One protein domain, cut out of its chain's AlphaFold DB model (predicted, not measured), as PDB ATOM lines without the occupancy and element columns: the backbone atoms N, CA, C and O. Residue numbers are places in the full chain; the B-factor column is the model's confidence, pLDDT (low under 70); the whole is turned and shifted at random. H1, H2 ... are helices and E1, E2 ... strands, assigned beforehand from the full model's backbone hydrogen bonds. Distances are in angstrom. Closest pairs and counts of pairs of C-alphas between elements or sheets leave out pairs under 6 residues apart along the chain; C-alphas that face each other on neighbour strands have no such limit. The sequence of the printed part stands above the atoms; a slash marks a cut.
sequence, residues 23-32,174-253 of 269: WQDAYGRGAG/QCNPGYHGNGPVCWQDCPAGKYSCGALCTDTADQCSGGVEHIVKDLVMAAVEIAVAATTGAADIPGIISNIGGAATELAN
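What this domain is: This is residues 23 to 32 and 174 to 253 of the 269 residues of an uncharacterized protein of Stylonychia lemnae (UniProt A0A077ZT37). A long helical hairpin, H1 and the shorter H2, makes one end of the model, and a small head of two separate little sheets makes the other. The two-stranded sheet of E4 and E5 sits by the first turns of H1, and the three-stranded sheet of E1, E3 and E2 lies farther out, away from both helices. The printed part has 90 residues, with five named strands and then two named helices along the chain, E1 E2 E3 E4 E5 H1 H2, a mixed class of helices and strands. Both sheets are antiparallel, the larger in the order E1 - E3 - E2. The whole is only just loose, close to extended, with a radius of gyration of the C-alphas of 17.8 A, and its outline is flat, with spans of 56 by 31 by 17 A.

Where its parts are: Find C-alpha 26 at (160.013, 42.529, 147.448), where E1 begins; it runs over residues 26 to 28, 7.0 A. After the cut, look for E2 at residues 179 to 182 and E3 at residues 185 to 188, each 9.8 A. Next come E4, residues 195 to 197, 6.3 A, and E5, residues 200 to 202, 6.5 A. Go on to C-alpha 207 at (161.841, 55.061, 163.936); from there H1 runs 36.7 A to residue 232. H2, residues 237 to 251, runs back 20.8 A to C-alpha 251 at (154.815, 42.471, 161.973).

How they stand to each other: Start at E1, an edge strand antiparallel to the inner strand E3, where N 27 and O 186 are 3.0 A apart, within hydrogen-bond range. On the other side of E3 find E2; the two form a hairpin, with N 187 and O 180 at 2.8 A. The hairpin of E4 and E5 has N 195 and O 202 at 2.8 A. Its closest C-alphas to H1 are those of Cys 197 and Cys 208, 5.2 A apart. H1 and H2 touch as a helical hairpin, at a shallow tilt of 28 degrees, opposite ways, the closest C-alphas being those of Asp 218 and Asn 243, 4.8 A. Neither helix is on the three-stranded sheet. In H2 every O i to N i+4 pair is within hydrogen-bond range, and in H1 20 of 22 are.

The domain as a whole: The two C-alphas farthest apart, those of Gln 174 and Gly 233, are 56.0 A apart, while those of Trp 23 and Asn 253, first and last printed, are 6.6 A apart. Residues 33 to 173 are not printed, and C-alphas 32 and 174 across the cut are 10.9 A apart. Of the links that are printed whole, none is long. Look for pLDDT under 70 at residues 209 to 214 and 247 to 253; the mean of the printed part is 81.5.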
ATOM      1  N   TRP A  23     156.091  47.569 155.522       85.25
ATOM      2  CA  TRP A  23     157.179  46.797 154.919       85.25
ATOM      3  C   TRP A  23     157.219  47.044 153.412       85.25
ATOM      4  O   TRP A  23     156.178  47.091 152.762       85.25
ATOM      5  N   GLN A  24     158.410  47.197 152.845       88.06
ATOM      6  CA  GLN A  24     158.582  47.240 151.395       88.06
ATOM      7  C   GLN A  24     158.162  45.896 150.798       88.06
ATOM      8  O   GLN A  24     158.541  44.842 151.317       88.06
ATOM      9  N   ASP A  25     157.416  45.929 149.694       89.19
ATOM     10  CA  ASP A  25     157.255  44.741 148.863       89.19
ATOM     11  C   ASP A  25     158.614  44.335 148.279       89.19
ATOM     12  O   ASP A  25     159.508  45.165 148.073       89.19
ATOM     13  N   ALA A  26     158.782  43.048 148.006       90.62
ATOM     14  CA  ALA A  26     160.013  42.529 147.448       90.62
ATOM     15  C   ALA A  26     159.774  41.302 146.577       90.62
ATOM     16  O   ALA A  26     158.973  40.422 146.888       90.62
ATOM     17  N   TYR A  27     160.551  41.193 145.505       91.38
ATOM     18  CA  TYR A  27     160.552  39.999 144.672       91.38
ATOM     19  C   TYR A  27     161.959  39.645 144.195       91.38
ATOM     20  O   TYR A  27     162.844  40.489 144.052       91.38
ATOM     21  N   GLY A  28     162.182  38.354 143.958       91.81
ATOM     22  CA  GLY A  28     163.461  37.856 143.467       91.81
ATOM     23  C   GLY A  28     163.663  38.147 141.980       91.81
ATOM     24  O   GLY A  28     162.751  37.964 141.174       91.81
ATOM     25  N   ARG A  29     164.889  38.507 141.598       94.94
ATOM     26  CA  ARG A  29     165.329  38.689 140.202       94.94
ATOM     27  C   ARG A  29     166.405  37.683 139.767       94.94
ATOM     28  O   ARG A  29     167.141  37.911 138.813       94.94
ATOM     29  N   GLY A  30     166.485  36.551 140.469       92.81
ATOM     30  CA  GLY A  30     167.450  35.477 140.219       92.81
ATOM     31  C   GLY A  30     168.780  35.656 140.959       92.81
ATOM     32  O   GLY A  30     169.032  36.682 141.578       92.81
ATOM     33  N   ALA A  31     169.643  34.636 140.893       92.25
ATOM     34  CA  ALA A  31     170.919  34.590 141.625       92.25
ATOM     35  C   ALA A  31     172.025  35.498 141.048       92.25
ATOM     36  O   ALA A  31     173.092  35.613 141.643       92.25
ATOM     37  N   GLY A  32     171.768  36.137 139.905       90.06
ATOM     38  CA  GLY A  32     172.733  36.978 139.205       90.06
ATOM     39  C   GLY A  32     173.700  36.195 138.320       90.06
ATOM     40  O   GLY A  32     173.816  34.971 138.384       90.06
ATOM     41  N   GLN A 174     167.079  44.134 135.367       95.19
ATOM     42  CA  GLN A 174     166.552  45.389 135.908       95.19
ATOM     43  C   GLN A 174     165.273  45.128 136.718       95.19
ATOM     44  O   GLN A 174     164.491  44.231 136.391       95.19
ATOM     45  N   CYS A 175     165.066  45.908 137.776       94.81
ATOM     46  CA  CYS A 175     163.822  45.864 138.535       94.81
ATOM     47  C   CYS A 175     162.672  46.544 137.775       94.81
ATOM     48  O   CYS A 175     162.877  47.354 136.870       94.81
ATOM     49  N   ASN A 176     161.441  46.196 138.146       93.19
ATOM     50  CA  ASN A 176     160.232  46.844 137.665       93.19
ATOM     51  C   ASN A 176     160.223  48.311 138.132       93.19
ATOM     52  O   ASN A 176     160.819  48.623 139.165       93.19
ATOM     53  N   PRO A 177     159.527  49.218 137.425       91.25
ATOM     54  CA  PRO A 177     159.405  50.606 137.862       91.25
ATOM     55  C   PRO A 177     158.886  50.718 139.306       91.25
ATOM     56  O   PRO A 177     157.924  50.040 139.667       91.25
ATOM     57  N   GLY A 178     159.508  51.584 140.109       88.56
ATOM     58  CA  GLY A 178     159.196  51.754 141.536       88.56
ATOM     59  C   GLY A 178     159.854  50.725 142.460       88.56
ATOM     60  O   GLY A 178     159.457  50.612 143.619       88.56
ATOM     61  N   TYR A 179     160.813  49.953 141.943       92.44
ATOM     62  CA  TYR A 179     161.659  49.056 142.717       92.44
ATOM     63  C   TYR A 179     163.130  49.337 142.420       92.44
ATOM     64  O   TYR A 179     163.503  49.606 141.275       92.44
ATOM     65  N   HIS A 180     163.979  49.163 143.426       92.62
ATOM     66  CA  HIS A 180     165.429  49.204 143.291       92.62
ATOM     67  C   HIS A 180     166.052  47.853 143.650       92.62
ATOM     68  O   HIS A 180     165.549  47.088 144.475       92.62
ATOM     69  N   GLY A 181     167.163  47.535 142.998       93.12
ATOM     70  CA  GLY A 181     167.866  46.282 143.200       93.12
ATOM     71  C   GLY A 181     168.839  46.315 144.371       93.12
ATOM     72  O   GLY A 181     169.658  47.224 144.490       93.12
ATOM     73  N   ASN A 182     168.830  45.266 145.190       93.12
ATOM     74  CA  ASN A 182     169.923  44.953 146.104       93.12
ATOM     75  C   ASN A 182     170.271  43.465 145.973       93.12
ATOM     76  O   ASN A 182     169.586  42.585 146.503       93.12
ATOM     77  N   GLY A 183     171.310  43.179 145.184       91.25
ATOM     78  CA  GLY A 183     171.695  41.824 144.812       91.25
ATOM     79  C   GLY A 183     170.548  41.083 144.104       91.25
ATOM     80  O   GLY A 183     170.031  41.595 143.106       91.25
ATOM     81  N   PRO A 184     170.137  39.895 144.588       94.31
ATOM     82  CA  PRO A 184     169.119  39.060 143.949       94.31
ATOM     83  C   PRO A 184     167.673  39.508 144.203       94.31
ATOM     84  O   PRO A 184     166.751  38.848 143.718       94.31
ATOM     85  N   VAL A 185     167.452  40.590 144.953       93.94
ATOM     86  CA  VAL A 185     166.116  41.053 145.354       93.94
ATOM     87  C   VAL A 185     165.859  42.458 144.816       93.94
ATOM     88  O   VAL A 185     166.717  43.335 144.919       93.94
ATOM     89  N   CYS A 186     164.676  42.660 144.246       94.88
ATOM     90  CA  CYS A 186     164.104  43.973 143.979       94.88
ATOM     91  C   CYS A 186     163.241  44.382 145.167       94.88
ATOM     92  O   CYS A 186     162.339  43.633 145.535       94.88
ATOM     93  N   TRP A 187     163.503  45.558 145.724       92.50
ATOM     94  CA  TRP A 187     162.791  46.139 146.857       92.50
ATOM     95  C   TRP A 187     161.958  47.324 146.395       92.50
ATOM     96  O   TRP A 187     162.434  48.132 145.599       92.50
ATOM     97  N   GLN A 188     160.719  47.414 146.861       91.56
ATOM     98  CA  GLN A 188     159.827  48.523 146.553       91.56
ATOM     99  C   GLN A 188     160.392  49.825 147.124       91.56
ATOM    100  O   GLN A 188     160.818  49.885 148.276       91.56
ATOM    101  N   ASP A 189     160.340  50.894 146.340       91.00
ATOM    102  CA  ASP A 189     160.663  52.223 146.842       91.00
ATOM    103  C   ASP A 189     159.632  52.654 147.892       91.00
ATOM    104  O   ASP A 189     158.422  52.505 147.704       91.00
ATOM    105  N   CYS A 190     160.102  53.218 149.009       89.19
ATOM    106  CA  CYS A 190     159.190  53.712 150.034       89.19
ATOM    107  C   CYS A 190     158.258  54.801 149.472       89.19
ATOM    108  O   CYS A 190     158.708  55.655 148.699       89.19
ATOM    109  N   PRO A 191     156.978  54.831 149.897       87.31
ATOM    110  CA  PRO A 191     156.059  55.906 149.546       87.31
ATOM    111  C   PRO A 191     156.646  57.291 149.831       87.31
ATOM    112  O   PRO A 191     157.402  57.482 150.789       87.31
ATOM    113  N   ALA A 192     156.264  58.277 149.018       86.12
ATOM    114  CA  ALA A 192     156.753  59.642 149.160       86.12
ATOM    115  C   ALA A 192     156.523  60.179 150.586       86.12
ATOM    116  O   ALA A 192     155.421  60.094 151.124       86.12
ATOM    117  N   GLY A 193     157.573  60.752 151.179       84.69
ATOM    118  CA  GLY A 193     157.545  61.290 152.542       84.69
ATOM    119  C   GLY A 193     157.950  60.299 153.636       84.69
ATOM    120  O   GLY A 193     158.121  60.733 154.772       84.69
ATOM    121  N   LYS A 194     158.162  59.016 153.312       86.81
ATOM    122  CA  LYS A 194     158.716  58.026 154.244       86.81
ATOM    123  C   LYS A 194     160.229  57.868 154.094       86.81
ATOM    124  O   LYS A 194     160.793  58.050 153.015       86.81
ATOM    125  N   TYR A 195     160.878  57.478 155.184       86.62
ATOM    126  CA  TYR A 195     162.282  57.090 155.243       86.62
ATOM    127  C   TYR A 195     162.427  55.593 154.967       86.62
ATOM    128  O   TYR A 195     161.672  54.786 155.505       86.62
ATOM    129  N   SER A 196     163.410  55.226 154.142       88.06
ATOM    130  CA  SER A 196     163.780  53.825 153.917       88.06
ATOM    131  C   SER A 196     164.770  53.362 154.986       88.06
ATOM    132  O   SER A 196     165.852  53.933 155.135       88.06
ATOM    133  N   CYS A 197     164.391  52.323 155.725       86.06
ATOM    134  CA  CYS A 197     165.129  51.733 156.837       86.06
ATOM    135  C   CYS A 197     165.406  50.245 156.549       86.06
ATOM    136  O   CYS A 197     164.991  49.354 157.294       86.06
ATOM    137  N   GLY A 198     166.059  49.943 155.424       83.25
ATOM    138  CA  GLY A 198     166.201  48.565 154.947       83.25
ATOM    139  C   GLY A 198     164.890  48.082 154.332       83.25
ATOM    140  O   GLY A 198     164.442  48.675 153.363       83.25
ATOM    141  N   ALA A 199     164.274  47.039 154.896       84.06
ATOM    142  CA  ALA A 199     162.983  46.527 154.419       84.06
ATOM    143  C   ALA A 199     161.769  47.297 154.978       84.06
ATOM    144  O   ALA A 199     160.649  47.070 154.533       84.06
ATOM    145  N   LEU A 200     161.965  48.190 155.954       85.94
ATOM    146  CA  LEU A 200     160.892  48.962 156.582       85.94
ATOM    147  C   LEU A 200     160.862  50.391 156.027       85.94
ATOM    148  O   LEU A 200     161.908  51.005 155.824       85.94
ATOM    149  N   CYS A 201     159.666  50.934 155.832       88.06
ATOM    150  CA  CYS A 201     159.430  52.347 155.566       88.06
ATOM    151  C   CYS A 201     158.803  53.003 156.797       88.06
ATOM    152  O   CYS A 201     157.783  52.520 157.293       88.06
ATOM    153  N   THR A 202     159.373  54.111 157.264       85.88
ATOM    154  CA  THR A 202     158.916  54.824 158.469       85.88
ATOM    155  C   THR A 202     158.600  56.287 158.186       85.88
ATOM    156  O   THR A 202     159.080  56.854 157.206       85.88
ATOM    157  N   ASP A 203     157.799  56.930 159.035       84.44
ATOM    158  CA  ASP A 203     157.485  58.360 158.877       84.44
ATOM    159  C   ASP A 203     158.646  59.270 159.312       84.44
ATOM    160  O   ASP A 203     158.797  60.379 158.798       84.44
ATOM    161  N   THR A 204     159.500  58.811 160.234       83.00
ATOM    162  CA  THR A 204     160.702  59.542 160.676       83.00
ATOM    163  C   THR A 204     161.937  58.643 160.741       83.00
ATOM    164  O   THR A 204     161.833  57.427 160.909       83.00
ATOM    165  N   ALA A 205     163.130  59.236 160.642       79.94
ATOM    166  CA  ALA A 205     164.395  58.494 160.682       79.94
ATOM    167  C   ALA A 205     164.656  57.798 162.036       79.94
ATOM    168  O   ALA A 205     165.177  56.686 162.061       79.94
ATOM    169  N   ASP A 206     164.248  58.405 163.157       79.94
ATOM    170  CA  ASP A 206     164.445  57.833 164.503       79.94
ATOM    171  C   ASP A 206     163.665  56.521 164.709       79.94
ATOM    172  O   ASP A 206     164.015  55.689 165.547       79.94
ATOM    173  N   GLN A 207     162.621  56.296 163.909       76.38
ATOM    174  CA  GLN A 207     161.841  55.061 163.936       76.38
ATOM    175  C   GLN A 207     162.553  53.886 163.248       76.38
ATOM    176  O   GLN A 207     162.131  52.746 163.445       76.38
ATOM    177  N   CYS A 208     163.644  54.120 162.501       76.50
ATOM    178  CA  CYS A 208     164.399  53.050 161.842       76.50
ATOM    179  C   CYS A 208     164.981  52.036 162.843       76.50
ATOM    180  O   CYS A 208     164.993  50.839 162.566       76.50
ATOM    181  N   SER A 209     165.471  52.494 164.000       69.88
ATOM    182  CA  SER A 209     166.002  51.612 165.049       69.88
ATOM    183  C   SER A 209     164.904  51.105 165.979       69.88
ATOM    184  O   SER A 209     164.920  49.933 166.351       69.88
ATOM    185  N   GLY A 210     163.922  51.956 166.297       65.19
ATOM    186  CA  GLY A 210     162.815  51.596 167.183       65.19
ATOM    187  C   GLY A 210     161.993  50.425 166.644       65.19
ATOM    188  O   GLY A 210     161.748  49.474 167.374       65.19
ATOM    189  N   GLY A 211     161.639  50.443 165.355       64.50
ATOM    190  CA  GLY A 211     160.742  49.438 164.773       64.50
ATOM    191  C   GLY A 211     161.278  48.003 164.786       64.50
ATOM    192  O   GLY A 211     160.492  47.074 164.882       64.50
ATOM    193  N   VAL A 212     162.597  47.790 164.712       66.62
ATOM    194  CA  VAL A 212     163.189  46.437 164.790       66.62
ATOM    195  C   VAL A 212     163.546  46.071 166.231       66.62
ATOM    196  O   VAL A 212     163.427  44.913 166.633       66.62
ATOM    197  N   GLU A 213     163.976  47.052 167.028       67.69
ATOM    198  CA  GLU A 213     164.312  46.853 168.436       67.69
ATOM    199  C   GLU A 213     163.089  46.449 169.269       67.69
ATOM    200  O   GLU A 213     163.222  45.590 170.140       67.69
ATOM    201  N   HIS A 214     161.911  47.016 168.984       65.50
ATOM    202  CA  HIS A 214     160.658  46.643 169.641       65.50
ATOM    203  C   HIS A 214     160.261  45.196 169.330       65.50
ATOM    204  O   HIS A 214     160.151  44.408 170.267       65.50
ATOM    205  N   ILE A 215     160.236  44.791 168.054       70.31
ATOM    206  CA  ILE A 215     159.991  43.391 167.652       70.31
ATOM    207  C   ILE A 215     160.929  42.420 168.385       70.31
ATOM    208  O   ILE A 215     160.490  41.404 168.925       70.31
ATOM    209  N   VAL A 216     162.236  42.708 168.417       76.75
ATOM    210  CA  VAL A 216     163.218  41.818 169.058       76.75
ATOM    211  C   VAL A 216     163.026  41.774 170.572       76.75
ATOM    212  O   VAL A 216     163.048  40.688 171.150       76.75
ATOM    213  N   LYS A 217     162.834  42.923 171.227       77.94
ATOM    214  CA  LYS A 217     162.614  42.980 172.678       77.94
ATOM    215  C   LYS A 217     161.342  42.248 173.076       77.94
ATOM    216  O   LYS A 217     161.403  41.436 173.994       77.94
ATOM    217  N   ASP A 218     160.243  42.479 172.371       77.44
ATOM    218  CA  ASP A 218     158.951  41.867 172.664       77.44
ATOM    219  C   ASP A 218     159.027  40.339 172.530       77.44
ATOM    220  O   ASP A 218     158.606  39.606 173.427       77.44
ATOM    221  N   LEU A 219     159.669  39.830 171.473       77.94
ATOM    222  CA  LEU A 219     159.863  38.387 171.295       77.94
ATOM    223  C   LEU A 219     160.802  37.774 172.345       77.94
ATOM    224  O   LEU A 219     160.539  36.676 172.841       77.94
ATOM    225  N   VAL A 220     161.886  38.464 172.708       84.62
ATOM    226  CA  VAL A 220     162.818  37.994 173.747       84.62
ATOM    227  C   VAL A 220     162.140  37.975 175.117       84.62
ATOM    228  O   VAL A 220     162.270  36.988 175.841       84.62
ATOM    229  N   MET A 221     161.393  39.021 175.467       80.88
ATOM    230  CA  MET A 221     160.679  39.106 176.742       80.88
ATOM    231  C   MET A 221     159.589  38.041 176.846       80.88
ATOM    232  O   MET A 221     159.533  37.339 177.855       80.88
ATOM    233  N   ALA A 222     158.817  37.818 175.778       81.94
ATOM    234  CA  ALA A 222     157.858  36.718 175.723       81.94
ATOM    235  C   ALA A 222     158.535  35.351 175.950       81.94
ATOM    236  O   ALA A 222     158.037  34.526 176.715       81.94
ATOM    237  N   ALA A 223     159.696  35.106 175.331       82.50
ATOM    238  CA  ALA A 223     160.439  33.859 175.517       82.50
ATOM    239  C   ALA A 223     160.934  33.672 176.964       82.50
ATOM    240  O   ALA A 223     160.866  32.563 177.501       82.50
ATOM    241  N   VAL A 224     161.400  34.746 177.613       85.06
ATOM    242  CA  VAL A 224     161.807  34.731 179.027       85.06
ATOM    243  C   VAL A 224     160.620  34.404 179.932       85.06
ATOM    244  O   VAL A 224     160.735  33.533 180.793       85.06
ATOM    245  N   GLU A 225     159.473  35.047 179.727       81.25
ATOM    246  CA  GLU A 225     158.264  34.815 180.526       81.25
ATOM    247  C   GLU A 225     157.755  33.370 180.391       81.25
ATOM    248  O   GLU A 225     157.406  32.736 181.390       81.25
ATOM    249  N   ILE A 226     157.802  32.800 179.182       78.38
ATOM    250  CA  ILE A 226     157.476  31.385 178.939       78.38
ATOM    251  C   ILE A 226     158.447  30.456 179.688       78.38
ATOM    252  O   ILE A 226     158.023  29.467 180.295       78.38
ATOM    253  N   ALA A 227     159.746  30.762 179.688       79.69
ATOM    254  CA  ALA A 227     160.750  29.966 180.394       79.69
ATOM    255  C   ALA A 227     160.578  30.024 181.925       79.69
ATOM    256  O   ALA A 227     160.707  29.005 182.613       79.69
ATOM    257  N   VAL A 228     160.241  31.195 182.470       80.31
ATOM    258  CA  VAL A 228     159.915  31.363 183.894       80.31
ATOM    259  C   VAL A 228     158.675  30.544 184.258       80.31
ATOM    260  O   VAL A 228     158.701  29.818 185.256       80.31
ATOM    261  N   ALA A 229     157.634  30.566 183.423       76.81
ATOM    262  CA  ALA A 229     156.432  29.759 183.625       76.81
ATOM    263  C   ALA A 229     156.730  28.253 183.666       76.81
ATOM    264  O   ALA A 229     156.236  27.550 184.548       76.81
ATOM    265  N   ALA A 230     157.584  27.758 182.766       76.50
ATOM    266  CA  ALA A 230     157.951  26.343 182.697       76.50
ATOM    267  C   ALA A 230     158.789  25.859 183.897       76.50
ATOM    268  O   ALA A 230     158.713  24.689 184.268       76.50
ATOM    269  N   THR A 231     159.590  26.739 184.503       80.19
ATOM    270  CA  THR A 231     160.511  26.385 185.600       80.19
ATOM    271  C   THR A 231     159.916  26.598 186.988       80.19
ATOM    272  O   THR A 231     160.221  25.840 187.905       80.19
ATOM    273  N   THR A 232     159.063  27.611 187.154       81.31
ATOM    274  CA  THR A 232     158.518  28.007 188.463       81.31
ATOM    275  C   THR A 232     157.036  27.673 188.637       81.31
ATOM    276  O   THR A 232     156.536  27.694 189.760       81.31
ATOM    277  N   GLY A 233     156.321  27.372 187.548       74.88
ATOM    278  CA  GLY A 233     154.869  27.180 187.547       74.88
ATOM    279  C   GLY A 233     154.053  28.479 187.638       74.88
ATOM    280  O   GLY A 233     152.826  28.413 187.609       74.88
ATOM    281  N   ALA A 234     154.699  29.648 187.730       73.94
ATOM    282  CA  ALA A 234     154.048  30.957 187.725       73.94
ATOM    283  C   ALA A 234     154.124  31.587 186.325       73.94
ATOM    284  O   ALA A 234     155.215  31.848 185.826       73.94
ATOM    285  N   ALA A 235     152.971  31.835 185.698       76.06
ATOM    286  CA  ALA A 235     152.887  32.401 184.351       76.06
ATOM    287  C   ALA A 235     152.228  33.787 184.359       76.06
ATOM    288  O   ALA A 235     151.073  33.918 184.770       76.06
ATOM    289  N   ASP A 236     152.929  34.799 183.839       80.31
ATOM    290  CA  ASP A 236     152.329  36.090 183.478       80.31
ATOM    291  C   ASP A 236     151.719  35.995 182.075       80.31
ATOM    292  O   ASP A 236     152.263  36.463 181.077       80.31
ATOM    293  N   ILE A 237     150.587  35.294 181.991       75.69
ATOM    294  CA  ILE A 237     149.876  35.084 180.726       75.69
ATOM    295  C   ILE A 237     149.495  36.419 180.049       75.69
ATOM    296  O   ILE A 237     149.664  36.511 178.831       75.69
ATOM    297  N   PRO A 238     149.021  37.459 180.769       80.44
ATOM    298  CA  PRO A 238     148.796  38.778 180.178       80.44
ATOM    299  C   PRO A 238     150.055  39.411 179.569       80.44
ATOM    300  O   PRO A 238     149.970  39.918 178.450       80.44
ATOM    301  N   GLY A 239     151.200  39.350 180.258       75.62
ATOM    302  CA  GLY A 239     152.488  39.835 179.743       75.62
ATOM    303  C   GLY A 239     152.896  39.127 178.451       75.62
ATOM    304  O   GLY A 239     153.123  39.778 177.430       75.62
ATOM    305  N   ILE A 240     152.818  37.792 178.442       73.75
ATOM    306  CA  ILE A 240     153.159  36.964 177.275       73.75
ATOM    307  C   ILE A 240     152.271  37.314 176.077       73.75
ATOM    308  O   ILE A 240     152.764  37.498 174.965       73.75
ATOM    309  N   ILE A 241     150.955  37.422 176.289       74.19
ATOM    310  CA  ILE A 241     150.001  37.773 175.226       74.19
ATOM    311  C   ILE A 241     150.254  39.194 174.715       74.19
ATOM    312  O   ILE A 241     150.171  39.419 173.511       74.19
ATOM    313  N   SER A 242     150.571  40.139 175.600       76.25
ATOM    314  CA  SER A 242     150.871  41.520 175.220       76.25
ATOM    315  C   SER A 242     152.138  41.608 174.376       76.25
ATOM    316  O   SER A 242     152.121  42.253 173.335       76.25
ATOM    317  N   ASN A 243     153.211  40.933 174.785       75.56
ATOM    318  CA  ASN A 243     154.492  40.941 174.082       75.56
ATOM    319  C   ASN A 243     154.372  40.262 172.706       75.56
ATOM    320  O   ASN A 243     154.763  40.820 171.684       75.56
ATOM    321  N   ILE A 244     153.738  39.086 172.647       75.00
ATOM    322  CA  ILE A 244     153.481  38.399 171.372       75.00
ATOM    323  C   ILE A 244     152.529  39.219 170.491       75.00
ATOM    324  O   ILE A 244     152.733  39.303 169.283       75.00
ATOM    325  N   GLY A 245     151.497  39.835 171.073       71.88
ATOM    326  CA  GLY A 245     150.543  40.688 170.368       71.88
ATOM    327  C   GLY A 245     151.166  41.977 169.828       71.88
ATOM    328  O   GLY A 245     150.829  42.385 168.718       71.88
ATOM    329  N   GLY A 246     152.093  42.585 170.570       70.62
ATOM    330  CA  GLY A 246     152.881  43.747 170.155       70.62
ATOM    331  C   GLY A 246     153.744  43.421 168.944       70.62
ATOM    332  O   GLY A 246     153.541  44.003 167.879       70.62
ATOM    333  N   ALA A 247     154.574  42.378 169.050       69.69
ATOM    334  CA  ALA A 247     155.374  41.877 167.934       69.69
ATOM    335  C   ALA A 247     154.506  41.481 166.727       69.69
ATOM    336  O   ALA A 247     154.842  41.795 165.587       69.69
ATOM    337  N   ALA A 248     153.362  40.828 166.958       65.56
ATOM    338  CA  ALA A 248     152.423  40.486 165.895       65.56
ATOM    339  C   ALA A 248     151.807  41.726 165.239       65.56
ATOM    340  O   ALA A 248     151.578  41.697 164.041       65.56
ATOM    341  N   THR A 249     151.566  42.811 165.979       65.50
ATOM    342  CA  THR A 249     151.027  44.067 165.434       65.50
ATOM    343  C   THR A 249     152.086  44.821 164.631       65.50
ATOM    344  O   THR A 249     151.791  45.305 163.543       65.50
ATOM    345  N   GLU A 250     153.332  44.857 165.109       65.00
ATOM    346  CA  GLU A 250     154.461  45.456 164.385       65.00
ATOM    347  C   GLU A 250     154.836  44.661 163.121       65.00
ATOM    348  O   GLU A 250     155.185  45.241 162.090       65.00
ATOM    349  N   LEU A 251     154.695  43.333 163.153       65.12
ATOM    350  CA  LEU A 251     154.815  42.471 161.973       65.12
ATOM    351  C   LEU A 251     153.567  42.507 161.081       65.12
ATOM    352  O   LEU A 251     153.681  42.262 159.883       65.12
ATOM    353  N   ALA A 252     152.394  42.825 161.634       62.22
ATOM    354  CA  ALA A 252     151.154  43.015 160.882       62.22
ATOM    355  C   ALA A 252     151.082  44.376 160.176       62.22
ATOM    356  O   ALA A 252     150.094  44.626 159.479       62.22
ATOM    357  N   ASN A 253     152.105  45.234 160.309       66.69
ATOM    358  CA  ASN A 253     152.291  46.361 159.399       66.69
ATOM    359  C   ASN A 253     152.174  45.832 157.963       66.69
ATOM    360  O   ASN A 253     152.890  44.913 157.567       66.69
TER     361      ASN A 253